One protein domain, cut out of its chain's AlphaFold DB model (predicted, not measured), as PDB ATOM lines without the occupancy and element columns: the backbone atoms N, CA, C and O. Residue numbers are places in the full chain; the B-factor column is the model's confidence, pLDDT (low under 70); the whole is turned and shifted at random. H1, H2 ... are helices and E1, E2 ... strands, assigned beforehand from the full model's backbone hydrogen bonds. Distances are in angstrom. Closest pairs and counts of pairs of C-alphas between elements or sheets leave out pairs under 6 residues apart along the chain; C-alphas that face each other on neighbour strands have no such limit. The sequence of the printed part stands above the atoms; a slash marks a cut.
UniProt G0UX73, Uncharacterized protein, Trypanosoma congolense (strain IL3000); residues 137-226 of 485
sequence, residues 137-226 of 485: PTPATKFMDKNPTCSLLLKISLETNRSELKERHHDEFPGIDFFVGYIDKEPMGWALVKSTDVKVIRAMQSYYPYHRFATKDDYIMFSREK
ATOM      1  N   PRO A 137      39.791  58.549 -42.564       55.53
ATOM      2  CA  PRO A 137      39.490  57.819 -41.342       55.53
ATOM      3  C   PRO A 137      37.978  57.812 -41.084       55.53
ATOM      4  O   PRO A 137      37.337  58.868 -41.032       55.53
ATOM      5  N   THR A 138      37.405  56.624 -40.916       63.22
ATOM      6  CA  THR A 138      35.995  56.402 -40.572       63.22
ATOM      7  C   THR A 138      35.836  56.194 -39.062       63.22
ATOM      8  O   THR A 138      36.828  56.027 -38.353       63.22
ATOM      9  N   PRO A 139      34.607  56.209 -38.509       64.94
ATOM     10  CA  PRO A 139      34.396  55.900 -37.094       64.94
ATOM     11  C   PRO A 139      34.981  54.545 -36.662       64.94
ATOM     12  O   PRO A 139      35.464  54.431 -35.540       64.94
ATOM     13  N   ALA A 140      34.993  53.559 -37.563       67.75
ATOM     14  CA  ALA A 140      35.572  52.240 -37.332       67.75
ATOM     15  C   ALA A 140      37.109  52.275 -37.329       67.75
ATOM     16  O   ALA A 140      37.715  51.798 -36.374       67.75
ATOM     17  N   THR A 141      37.753  52.932 -38.304       71.75
ATOM     18  CA  THR A 141      39.224  53.054 -38.298       71.75
ATOM     19  C   THR A 141      39.712  53.898 -37.121       71.75
ATOM     20  O   THR A 141      40.698  53.547 -36.497       71.75
ATOM     21  N   LYS A 142      38.972  54.946 -36.726       75.19
ATOM     22  CA  LYS A 142      39.266  55.731 -35.512       75.19
ATOM     23  C   LYS A 142      39.139  54.901 -34.233       75.19
ATOM     24  O   LYS A 142      39.871  55.129 -33.272       75.19
ATOM     25  N   PHE A 143      38.184  53.971 -34.192       76.00
ATOM     26  CA  PHE A 143      38.038  53.045 -33.071       76.00
ATOM     27  C   PHE A 143      39.218  52.067 -33.005       76.00
ATOM     28  O   PHE A 143      39.722  51.817 -31.909       76.00
ATOM     29  N   MET A 144      39.694  51.591 -34.160       81.12
ATOM     30  CA  MET A 144      40.889  50.748 -34.283       81.12
ATOM     31  C   MET A 144      42.171  51.501 -33.908       81.12
ATOM     32  O   MET A 144      42.968  50.973 -33.139       81.12
ATOM     33  N   ASP A 145      42.322  52.757 -34.343       80.75
ATOM     34  CA  ASP A 145      43.451  53.629 -33.985       80.75
ATOM     35  C   ASP A 145      43.530  53.848 -32.467       80.75
ATOM     36  O   ASP A 145      44.608  53.833 -31.872       80.75
ATOM     37  N   LYS A 146      42.371  54.030 -31.821       82.50
ATOM     38  CA  LYS A 146      42.274  54.212 -30.366       82.50
ATOM     39  C   LYS A 146      42.518  52.909 -29.592       82.50
ATOM     40  O   LYS A 146      42.907  52.975 -28.429       82.50
ATOM     41  N   ASN A 147      42.291  51.745 -30.210       82.38
ATOM     42  CA  ASN A 147      42.337  50.428 -29.558       82.38
ATOM     43  C   ASN A 147      43.052  49.362 -30.428       82.38
ATOM     44  O   ASN A 147      42.443  48.341 -30.773       82.38
ATOM     45  N   PRO A 148      44.340  49.553 -30.770       74.56
ATOM     46  CA  PRO A 148      45.030  48.786 -31.817       74.56
ATOM     47  C   PRO A 148      45.245  47.302 -31.492       74.56
ATOM     48  O   PRO A 148      45.493  46.511 -32.391       74.56
ATOM     49  N   THR A 149      45.140  46.906 -30.222       76.81
ATOM     50  CA  THR A 149      45.347  45.518 -29.766       76.81
ATOM     51  C   THR A 149      44.081  44.855 -29.227       76.81
ATOM     52  O   THR A 149      44.124  43.697 -28.827       76.81
ATOM     53  N   CYS A 150      42.961  45.585 -29.174       78.94
ATOM     54  CA  CYS A 150      41.718  45.133 -28.531       78.94
ATOM     55  C   CYS A 150      40.504  45.180 -29.473       78.94
ATOM     56  O   CYS A 150      39.382  44.923 -29.046       78.94
ATOM     57  N   SER A 151      40.720  45.521 -30.742       88.50
ATOM     58  CA  SER A 151      39.674  45.618 -31.760       88.50
ATOM     59  C   SER A 151      39.344  44.230 -32.306       88.50
ATOM     60  O   SER A 151      40.105  43.696 -33.108       88.50
ATOM     61  N   LEU A 152      38.255  43.610 -31.845       92.50
ATOM     62  CA  LEU A 152      37.863  42.259 -32.263       92.50
ATOM     63  C   LEU A 152      37.024  42.289 -33.547       92.50
ATOM     64  O   LEU A 152      35.994  42.959 -33.598       92.50
ATOM     65  N   LEU A 153      37.436  41.502 -34.539       89.69
ATOM     66  CA  LEU A 153      36.712  41.242 -35.777       89.69
ATOM     67  C   LEU A 153      36.067  39.859 -35.746       89.69
ATOM     68  O   LEU A 153      36.715  38.860 -35.424       89.69
ATOM     69  N   LEU A 154      34.796  39.815 -36.127       90.12
ATOM     70  CA  LEU A 154      33.982  38.610 -36.218       90.12
ATOM     71  C   LEU A 154      33.675  38.326 -37.682       90.12
ATOM     72  O   LEU A 154      33.212  39.222 -38.391       90.12
ATOM     73  N   LYS A 155      33.893  37.089 -38.124       87.56
ATOM     74  CA  LYS A 155      33.490  36.660 -39.463       87.56
ATOM     75  C   LYS A 155      31.965  36.514 -39.499       87.56
ATOM     76  O   LYS A 155      31.399  35.806 -38.664       87.56
ATOM     77  N   ILE A 156      31.299  37.167 -40.449       74.69
ATOM     78  CA  ILE A 156      29.834  37.174 -40.596       74.69
ATOM     79  C   ILE A 156      29.413  36.879 -42.044       74.69
ATOM     80  O   ILE A 156      30.219  36.971 -42.968       74.69
ATOM     81  N   SER A 157      28.144  36.516 -42.251       73.44
ATOM     82  CA  SER A 157      27.576  36.417 -43.604       73.44
ATOM     83  C   SER A 157      27.443  37.808 -44.234       73.44
ATOM     84  O   SER A 157      27.231  38.787 -43.517       73.44
ATOM     85  N   LEU A 158      27.524  37.899 -45.565       62.84
ATOM     86  CA  LEU A 158      27.312  39.151 -46.308       62.84
ATOM     87  C   LEU A 158      25.893  39.711 -46.118       62.84
ATOM     88  O   LEU A 158      25.700  40.924 -46.128       62.84
ATOM     89  N   GLU A 159      24.919  38.832 -45.887       63.84
ATOM     90  CA  GLU A 159      23.513  39.187 -45.660       63.84
ATOM     91  C   GLU A 159      23.261  39.737 -44.245       63.84
ATOM     92  O   GLU A 159      22.251  40.398 -43.997       63.84
ATOM     93  N   THR A 160      24.184  39.492 -43.309       60.75
ATOM     94  CA  THR A 160      24.044  39.909 -41.913       60.75
ATOM     95  C   THR A 160      24.383  41.389 -41.757       60.75
ATOM     96  O   THR A 160      25.501  41.827 -42.031       60.75
ATOM     97  N   ASN A 161      23.425  42.169 -41.254       61.34
ATOM     98  CA  ASN A 161      23.585  43.609 -41.050       61.34
ATOM     99  C   ASN A 161      23.771  43.987 -39.566       61.34
ATOM    100  O   ASN A 161      23.583  43.189 -38.647       61.34
ATOM    101  N   ARG A 162      24.147  45.249 -39.319       70.19
ATOM    102  CA  ARG A 162      24.403  45.784 -37.969       70.19
ATOM    103  C   ARG A 162      23.197  45.653 -37.032       70.19
ATOM    104  O   ARG A 162      23.396  45.379 -35.855       70.19
ATOM    105  N   SER A 163      21.978  45.877 -37.522       60.19
ATOM    106  CA  SER A 163      20.765  45.816 -36.694       60.19
ATOM    107  C   SER A 163      20.506  44.395 -36.208       60.19
ATOM    108  O   SER A 163      20.265  44.199 -35.023       60.19
ATOM    109  N   GLU A 164      20.675  43.413 -37.092       65.94
ATOM    110  CA  GLU A 164      20.538  41.994 -36.764       65.94
ATOM    111  C   GLU A 164      21.580  41.536 -35.729       65.94
ATOM    112  O   GLU A 164      21.254  40.826 -34.779       65.94
ATOM    113  N   LEU A 165      22.837  41.985 -35.854       70.25
ATOM    114  CA  LEU A 165      23.884  41.691 -34.866       70.25
ATOM    115  C   LEU A 165      23.585  42.316 -33.500       70.25
ATOM    116  O   LEU A 165      23.850  41.698 -32.473       70.25
ATOM    117  N   LYS A 166      23.039  43.535 -33.474       74.62
ATOM    118  CA  LYS A 166      22.643  44.191 -32.222       74.62
ATOM    119  C   LYS A 166      21.495  43.459 -31.544       74.62
ATOM    120  O   LYS A 166      21.564  43.237 -30.344       74.62
ATOM    121  N   GLU A 167      20.468  43.102 -32.307       79.88
ATOM    122  CA  GLU A 167      19.291  42.393 -31.806       79.88
ATOM    123  C   GLU A 167      19.676  41.026 -31.234       79.88
ATOM    124  O   GLU A 167      19.316  40.712 -30.103       79.88
ATOM    125  N   ARG A 168      20.519  40.272 -31.950       85.44
ATOM    126  CA  ARG A 168      20.985  38.939 -31.536       85.44
ATOM    127  C   ARG A 168      21.690  38.918 -30.175       85.44
ATOM    128  O   ARG A 168      21.648  37.897 -29.499       85.44
ATOM    129  N   HIS A 169      22.341  40.016 -29.788       86.75
ATOM    130  CA  HIS A 169      23.140  40.110 -28.557       86.75
ATOM    131  C   HIS A 169      22.557  41.074 -27.519       86.75
ATOM    132  O   HIS A 169      23.183  41.298 -26.484       86.75
ATOM    133  N   HIS A 170      21.385  41.663 -27.783       86.12
ATOM    134  CA  HIS A 170      20.814  42.726 -26.955       86.12
ATOM    135  C   HIS A 170      20.503  42.260 -25.529       86.12
ATOM    136  O   HIS A 170      20.821  42.971 -24.575       86.12
ATOM    137  N   ASP A 171      19.926  41.065 -25.397       85.12
ATOM    138  CA  ASP A 171      19.466  40.521 -24.116       85.12
ATOM    139  C   ASP A 171      20.630  40.192 -23.168       85.12
ATOM    140  O   ASP A 171      20.517  40.345 -21.952       85.12
ATOM    141  N   GLU A 172      21.772  39.772 -23.718       85.81
ATOM    142  CA  GLU A 172      22.959  39.402 -22.940       85.81
ATOM    143  C   GLU A 172      23.924  40.575 -22.730       85.81
ATOM    144  O   GLU A 172      24.576  40.672 -21.687       85.81
ATOM    145  N   PHE A 173      24.001  41.493 -23.701       88.38
ATOM    146  CA  PHE A 173      24.865  42.672 -23.666       88.38
ATOM    147  C   PHE A 173      24.096  43.930 -24.097       88.38
ATOM    148  O   PHE A 173      24.258  44.411 -25.227       88.38
ATOM    149  N   PRO A 174      23.287  44.522 -23.199       81.25
ATOM    150  CA  PRO A 174      22.540  45.734 -23.503       81.25
ATOM    151  C   PRO A 174      23.465  46.868 -23.963       81.25
ATOM    152  O   PRO A 174      24.432  47.224 -23.289       81.25
ATOM    153  N   GLY A 175      23.172  47.442 -25.132       75.44
ATOM    154  CA  GLY A 175      23.961  48.531 -25.723       75.44
ATOM    155  C   GLY A 175      25.166  48.096 -26.565       75.44
ATOM    156  O   GLY A 175      25.898  48.967 -27.040       75.44
ATOM    157  N   ILE A 176      25.368  46.790 -26.796       82.56
ATOM    158  CA  ILE A 176      26.379  46.301 -27.742       82.56
ATOM    159  C   ILE A 176      26.121  46.830 -29.159       82.56
ATOM    160  O   ILE A 176      24.982  47.041 -29.586       82.56
ATOM    161  N   ASP A 177      27.205  47.085 -29.885       78.12
ATOM    162  CA  ASP A 177      27.162  47.698 -31.203       78.12
ATOM    163  C   ASP A 177      28.345  47.240 -32.062       78.12
ATOM    164  O   ASP A 177      29.379  46.803 -31.549       78.12
ATOM    165  N   PHE A 178      28.191  47.360 -33.378       79.94
ATOM    166  CA  PHE A 178      29.131  46.824 -34.355       79.94
ATOM    167  C   PHE A 178      29.355  47.805 -35.504       79.94
ATOM    168  O   PHE A 178      28.436  48.505 -35.935       79.94
ATOM    169  N   PHE A 179      30.570  47.817 -36.045       73.88
ATOM    170  CA  PHE A 179      30.830  48.348 -37.378       73.88
ATOM    171  C   PHE A 179      30.936  47.179 -38.348       73.88
ATOM    172  O   PHE A 179      31.743  46.283 -38.130       73.88
ATOM    173  N   VAL A 180      30.135  47.182 -39.410       72.62
ATOM    174  CA  VAL A 180      30.200  46.142 -40.441       72.62
ATOM    175  C   VAL A 180      31.041  46.650 -41.607       72.62
ATOM    176  O   VAL A 180      30.863  47.790 -42.042       72.62
ATOM    177  N   GLY A 181      31.985  45.828 -42.054       61.69
ATOM    178  CA  GLY A 181      32.916  46.106 -43.141       61.69
ATOM    179  C   GLY A 181      33.048  44.893 -44.053       61.69
ATOM    180  O   GLY A 181      32.869  43.751 -43.627       61.69
ATOM    181  N   TYR A 182      33.344  45.156 -45.318       62.72
ATOM    182  CA  TYR A 182      33.417  44.144 -46.365       62.72
ATOM    183  C   TYR A 182      34.714  44.350 -47.150       62.72
ATOM    184  O   TYR A 182      35.122  45.491 -47.372       62.72
ATOM    185  N   ILE A 183      35.372  43.256 -47.529       56.22
ATOM    186  CA  ILE A 183      36.455  43.267 -48.518       56.22
ATOM    187  C   ILE A 183      35.878  42.619 -49.764       56.22
ATOM    188  O   ILE A 183      35.431  41.480 -49.686       56.22
ATOM    189  N   ASP A 184      35.921  43.318 -50.898       44.12
ATOM    190  CA  ASP A 184      35.308  42.874 -52.160       44.12
ATOM    191  C   ASP A 184      35.791  41.479 -52.615       44.12
ATOM    192  O   ASP A 184      35.098  40.786 -53.345       44.12
ATOM    193  N   LYS A 185      36.954  41.036 -52.120       44.72
ATOM    194  CA  LYS A 185      37.631  39.770 -52.442       44.72
ATOM    195  C   LYS A 185      37.322  38.619 -51.476       44.72
ATOM    196  O   LYS A 185      37.814  37.515 -51.683       44.72
ATOM    197  N   GLU A 186      36.582  38.855 -50.392       49.97
ATOM    198  CA  GLU A 186      36.281  37.815 -49.407       49.97
ATOM    199  C   GLU A 186      34.832  37.314 -49.534       49.97
ATOM    200  O   GLU A 186      33.904  38.119 -49.586       49.97
ATOM    201  N   PRO A 187      34.585  35.988 -49.487       44.78
ATOM    202  CA  PRO A 187      33.234  35.421 -49.591       44.78
ATOM    203  C   PRO A 187      32.371  35.676 -48.338       44.78
ATOM    204  O   PRO A 187      31.285  35.114 -48.196       44.78
ATOM    205  N   MET A 188      32.873  36.458 -47.377       61.62
ATOM    206  CA  MET A 188      32.273  36.708 -46.072       61.62
ATOM    207  C   MET A 188      32.536  38.149 -45.623       61.62
ATOM    208  O   MET A 188      33.547  38.748 -45.979       61.62
ATOM    209  N   GLY A 189      31.627  38.699 -44.819       71.19
ATOM    210  CA  GLY A 189      31.780  40.023 -44.219       71.19
ATOM    211  C   GLY A 189      32.491  39.969 -42.869       71.19
ATOM    212  O   GLY A 189      32.642  38.904 -42.262       71.19
ATOM    213  N   TRP A 190      32.862  41.141 -42.356       81.31
ATOM    214  CA  TRP A 190      33.452  41.280 -41.029       81.31
ATOM    215  C   TRP A 190      32.696  42.298 -40.183       81.31
ATOM    216  O   TRP A 190      32.357  43.393 -40.629       81.31
ATOM    217  N   ALA A 191      32.465  41.954 -38.920       80.81
ATOM    218  CA  ALA A 191      31.928  42.870 -37.925       80.81
ATOM    219  C   ALA A 191      32.991  43.199 -36.878       80.81
ATOM    220  O   ALA A 191      33.464  42.322 -36.159       80.81
ATOM    221  N   LEU A 192      33.335  44.478 -36.763       85.38
ATOM    222  CA  LEU A 192      34.147  45.020 -35.682       85.38
ATOM    223  C   LEU A 192      33.261  45.304 -34.470       85.38
ATOM    224  O   LEU A 192      32.348  46.131 -34.537       85.38
ATOM    225  N   VAL A 193      33.555  44.648 -33.349       90.00
ATOM    226  CA  VAL A 193      32.837  44.859 -32.086       90.00
ATOM    227  C   VAL A 193      33.218  46.217 -31.502       90.00
ATOM    228  O   VAL A 193      34.388  46.478 -31.219       90.00
ATOM    229  N   LYS A 194      32.236  47.091 -31.269       87.38
ATOM    230  CA  LYS A 194      32.449  48.430 -30.698       87.38
ATOM    231  C   LYS A 194      32.481  48.380 -29.164       87.38
ATOM    232  O   LYS A 194      31.738  49.079 -28.482       87.38
ATOM    233  N   SER A 195      33.339  47.528 -28.612       86.75
ATOM    234  CA  SER A 195      33.579  47.407 -27.173       86.75
ATOM    235  C   SER A 195      35.012  46.953 -26.917       86.75
ATOM    236  O   SER A 195      35.610  46.275 -27.745       86.75
ATOM    237  N   THR A 196      35.560  47.323 -25.764       85.62
ATOM    238  CA  THR A 196      36.855  46.835 -25.265       85.62
ATOM    239  C   THR A 196      36.713  46.100 -23.934       85.62
ATOM    240  O   THR A 196      37.719  45.757 -23.312       85.62
ATOM    241  N   ASP A 197      35.481  45.877 -23.461       89.62
ATOM    242  CA  ASP A 197      35.242  45.113 -22.239       89.62
ATOM    243  C   ASP A 197      35.646  43.651 -22.463       89.62
ATOM    244  O   ASP A 197      35.093  42.950 -23.312       89.62
ATOM    245  N   VAL A 198      36.598  43.179 -21.660       87.12
ATOM    246  CA  VAL A 198      37.146  41.820 -21.717       87.12
ATOM    247  C   VAL A 198      36.056  40.752 -21.592       87.12
ATOM    248  O   VAL A 198      36.181  39.695 -22.208       87.12
ATOM    249  N   LYS A 199      34.985  41.001 -20.827       87.94
ATOM    250  CA  LYS A 199      33.868  40.053 -20.692       87.94
ATOM    251  C   LYS A 199      33.080  39.932 -21.994       87.94
ATOM    252  O   LYS A 199      32.808  38.815 -22.425       87.94
ATOM    253  N   VAL A 200      32.788  41.064 -22.636       89.31
ATOM    254  CA  VAL A 200      32.086  41.116 -23.929       89.31
ATOM    255  C   VAL A 200      32.946  40.484 -25.020       89.31
ATOM    256  O   VAL A 200      32.473  39.618 -25.746       89.31
ATOM    257  N   ILE A 201      34.231  40.841 -25.095       91.06
ATOM    258  CA  ILE A 201      35.166  40.283 -26.081       91.06
ATOM    259  C   ILE A 201      35.269  38.759 -25.943       91.06
ATOM    260  O   ILE A 201      35.083  38.054 -26.930       91.06
ATOM    261  N   ARG A 202      35.466  38.224 -24.730       88.88
ATOM    262  CA  ARG A 202      35.542  36.764 -24.509       88.88
ATOM    263  C   ARG A 202      34.244  36.035 -24.858       88.88
ATOM    264  O   ARG A 202      34.299  34.926 -25.392       88.88
ATOM    265  N   ALA A 203      33.095  36.642 -24.571       90.75
ATOM    266  CA  ALA A 203      31.805  36.084 -24.961       90.75
ATOM    267  C   ALA A 203      31.659  36.047 -26.490       90.75
ATOM    268  O   ALA A 203      31.362  34.998 -27.052       90.75
ATOM    269  N   MET A 204      31.988  37.142 -27.183       91.50
ATOM    270  CA  MET A 204      31.937  37.201 -28.650       91.50
ATOM    271  C   MET A 204      32.894  36.202 -29.315       91.50
ATOM    272  O   MET A 204      32.518  35.557 -30.288       91.50
ATOM    273  N   GLN A 205      34.094  35.993 -28.765       91.62
ATOM    274  CA  GLN A 205      35.018  34.950 -29.235       91.62
ATOM    275  C   GLN A 205      34.453  33.528 -29.073       91.62
ATOM    276  O   GLN A 205      34.814  32.634 -29.834       91.62
ATOM    277  N   SER A 206      33.568  33.323 -28.093       89.81
ATOM    278  CA  SER A 206      32.895  32.040 -27.863       89.81
ATOM    279  C   SER A 206      31.712  31.840 -28.818       89.81
ATOM    280  O   SER A 206      31.502  30.729 -29.296       89.81
ATOM    281  N   TYR A 207      30.965  32.905 -29.137       89.38
ATOM    282  CA  TYR A 207      29.838  32.851 -30.077       89.38
ATOM    283  C   TYR A 207      30.255  32.760 -31.543       89.38
ATOM    284  O   TYR A 207      29.549  32.157 -32.349       89.38
ATOM    285  N   TYR A 208      31.402  33.339 -31.891       89.75
ATOM    286  CA  TYR A 208      31.902  33.380 -33.259       89.75
ATOM    287  C   TYR A 208      33.227  32.621 -33.334       89.75
ATOM    288  O   TYR A 208      34.271  33.186 -33.009       89.75
ATOM    289  N   PRO A 209      33.226  31.349 -33.776       79.69
ATOM    290  CA  PRO A 209      34.433  30.520 -33.787       79.69
ATOM    291  C   PRO A 209      35.505  31.036 -34.756       79.69
ATOM    292  O   PRO A 209      36.687  30.772 -34.563       79.69
ATOM    293  N   TYR A 210      35.107  31.814 -35.765       84.56
ATOM    294  CA  TYR A 210      36.013  32.493 -36.683       84.56
ATOM    295  C   TYR A 210      36.070  33.982 -36.339       84.56
ATOM    296  O   TYR A 210      35.223  34.774 -36.757       84.56
ATOM    297  N   HIS A 211      37.073  34.347 -35.547       90.50
ATOM    298  CA  HIS A 211      37.330  35.711 -35.102       90.50
ATOM    299  C   HIS A 211      38.835  35.982 -35.065       90.50
ATOM    300  O   HIS A 211      39.645  35.060 -34.959       90.50
ATOM    301  N   ARG A 212      39.217  37.255 -35.113       90.56
ATOM    302  CA  ARG A 212      40.607  37.688 -34.910       90.56
ATOM    303  C   ARG A 212      40.664  39.126 -34.420       90.56
ATOM    304  O   ARG A 212      39.702  39.870 -34.575       90.56
ATOM    305  N   PHE A 213      41.786  39.527 -33.834       91.44
ATOM    306  CA  PHE A 213      42.027  40.944 -33.567       91.44
ATOM    307  C   PHE A 213      42.451  41.656 -34.848       91.44
ATOM    308  O   PHE A 213      43.151  41.078 -35.682       91.44
ATOM    309  N   ALA A 214      42.001  42.898 -34.991       84.81
ATOM    310  CA  ALA A 214      42.260  43.698 -36.166       84.81
ATOM    311  C   ALA A 214      43.749  44.063 -36.269       84.81
ATOM    312  O   ALA A 214      44.374  44.474 -35.290       84.81
ATOM    313  N   THR A 215      44.308  43.932 -37.464       84.12
ATOM    314  CA  THR A 215      45.669  44.312 -37.837       84.12
ATOM    315  C   THR A 215      45.649  45.599 -38.666       84.12
ATOM    316  O   THR A 215      44.601  46.193 -38.920       84.12
ATOM    317  N   LYS A 216      46.824  46.079 -39.091       75.75
ATOM    318  CA  LYS A 216      46.915  47.258 -39.967       75.75
ATOM    319  C   LYS A 216      46.288  47.023 -41.343       75.75
ATOM    320  O   LYS A 216      45.763  47.967 -41.925       75.75
ATOM    321  N   ASP A 217      46.291  45.786 -41.823       74.62
ATOM    322  CA  ASP A 217      45.731  45.437 -43.131       74.62
ATOM    323  C   ASP A 217      44.199  45.535 -43.121       74.62
ATOM    324  O   ASP A 217      43.575  45.882 -44.120       74.62
ATOM    325  N   ASP A 218      43.591  45.375 -41.944       76.62
ATOM    326  CA  ASP A 218      42.143  45.428 -41.745       76.62
ATOM    327  C   ASP A 218      41.548  46.823 -41.835       76.62
ATOM    328  O   ASP A 218      40.330  46.986 -41.920       76.62
ATOM    329  N   TYR A 219      42.398  47.848 -41.848       73.19
ATOM    330  CA  TYR A 219      41.943  49.211 -42.050       73.19
ATOM    331  C   TYR A 219      41.220  49.336 -43.387       73.19
ATOM    332  O   TYR A 219      40.282  50.123 -43.463       73.19
ATOM    333  N   ILE A 220      41.576  48.545 -44.404       67.44
ATOM    334  CA  ILE A 220      40.948  48.600 -45.729       67.44
ATOM    335  C   ILE A 220      39.442  48.280 -45.698       67.44
ATOM    336  O   ILE A 220      38.686  48.948 -46.393       67.44
ATOM    337  N   MET A 221      38.985  47.381 -44.812       69.12
ATOM    338  CA  MET A 221      37.561  47.013 -44.639       69.12
ATOM    339  C   MET A 221      36.672  48.175 -44.217       69.12
ATOM    340  O   MET A 221      35.461  48.187 -44.441       69.12
ATOM    341  N   PHE A 222      37.281  49.123 -43.514       65.38
ATOM    342  CA  PHE A 222      36.591  50.219 -42.860       65.38
ATOM    343  C   PHE A 222      37.044  51.571 -43.391       65.38
ATOM    344  O   PHE A 222      36.472  52.595 -43.018       65.38
ATOM    345  N   SER A 223      38.066  51.604 -44.239       60.22
ATOM    346  CA  SER A 223      38.599  52.816 -44.834       60.22
ATOM    347  C   SER A 223      37.837  53.131 -46.105       60.22
ATOM    348  O   SER A 223      37.557  52.269 -46.926       60.22
ATOM    349  N   ARG A 224      37.517  54.410 -46.298       50.53
ATOM    350  CA  ARG A 224      37.007  54.885 -47.585       50.53
ATOM    351  C   ARG A 224      38.183  55.383 -48.401       50.53
ATOM    352  O   ARG A 224      38.896  56.276 -47.923       50.53
ATOM    353  N   GLU A 225      38.369  54.852 -49.609       42.19
ATOM    354  CA  GLU A 225      39.302  55.449 -50.562       42.19
ATOM    355  C   GLU A 225      38.957  56.935 -50.699       42.19
ATOM    356  O   GLU A 225      37.804  57.323 -50.934       42.19
ATOM    357  N   LYS A 226      39.956  57.813 -50.562       41.41
ATOM    358  CA  LYS A 226      39.866  59.083 -51.273       41.41
ATOM    359  C   LYS A 226      39.877  58.691 -52.738       41.41
ATOM    360  O   LYS A 226      40.932  58.313 -53.238       41.41
TER     361      LYS A 226
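Overview. This is residues 137 to 226 of the 485 residues of an uncharacterized protein of Trypanosoma congolense (strain IL3000) (UniProt G0UX73). A twisted antiparallel sheet of four strands forms the core, with helices over both faces: H1 and H4 pack side by side on one face, H2 and H3 over the other with no contact between them. The inner strands E3 and E1 lie nearest the middle, and the last residues run off past H4. The printed part has 90 residues, with four named helices and four named strands in the order H1 E1 H2 E2 E3 H3 E4 H4; the sheet's order is E2 E3 E1 E4, and the class is mixed, helices and strands. The whole is compact, with a radius of gyration of the C-alphas of 12.3 A and spans of 39 by 28 by 21 A.

Arrangement. Along the printed part come H1, residues 139 to 146; E1, 152 to 156; H2, 162 to 169; E2, 178 to 181; E3, 189 to 193; H3, 198 to 207; E4, 211 to 213; and H4, 219 to 222. H1 is on the sheet at a height of 10.1 A, its closest C-alphas to E2 being Ala 140 and Phe 179, 6.1 A apart. E1 is the antiparallel neighbour of E3, with N 154 and O 191 within hydrogen-bond range at 2.8 A, and of E4, with N 153 and O 212 at 2.8 A. H2, on the opposite face to H1, has a height of 8.8 A; its closest C-alphas to E2 are Arg 162 and Phe 178, 6.0 A apart. E2 and E3 form a hairpin, with N 179 and O 192 at 2.9 A. H3, on the same face as H2 but apart from it, lies over E1 and runs along it, at 22 degrees on the local plane; the closest C-alphas, of Leu 152 and Ile 201, are 7.0 A apart. E1, H2, E2 and E3, H3, E4 are split strand-helix-strand units, each pair of strands running the same way with another strand between them; both crossovers are right-handed. H4 lies over E2 and touches H1, the closest C-alphas being Ala 140 and Phe 222, 6.0 A apart. In H1 and H3 every O i to N i+4 pair is within hydrogen-bond range, in H2 3 of 4; H4 is too short for such a pair.

Along the chain. H1 begins at C-alpha 139 (34.396, 55.900, -37.094) and is 10.5 A long. E1 measures 12.6 A, H2 11.1 A, E2 9.6 A, E3 13.1 A, H3 14.3 A and E4 7.2 A. H4, 5.5 A, ends at C-alpha 222 (36.591, 50.219, -42.860).

Size, cuts and confidence. The two C-alphas farthest apart, of Asp 171 and Lys 226, are 38.7 A apart. The printed part has no cut and no long link. Its mean pLDDT is 75.9; residues 137 to 140, 158 to 161, 163 to 164, 181 to 188 and 220 to 226 are under 70.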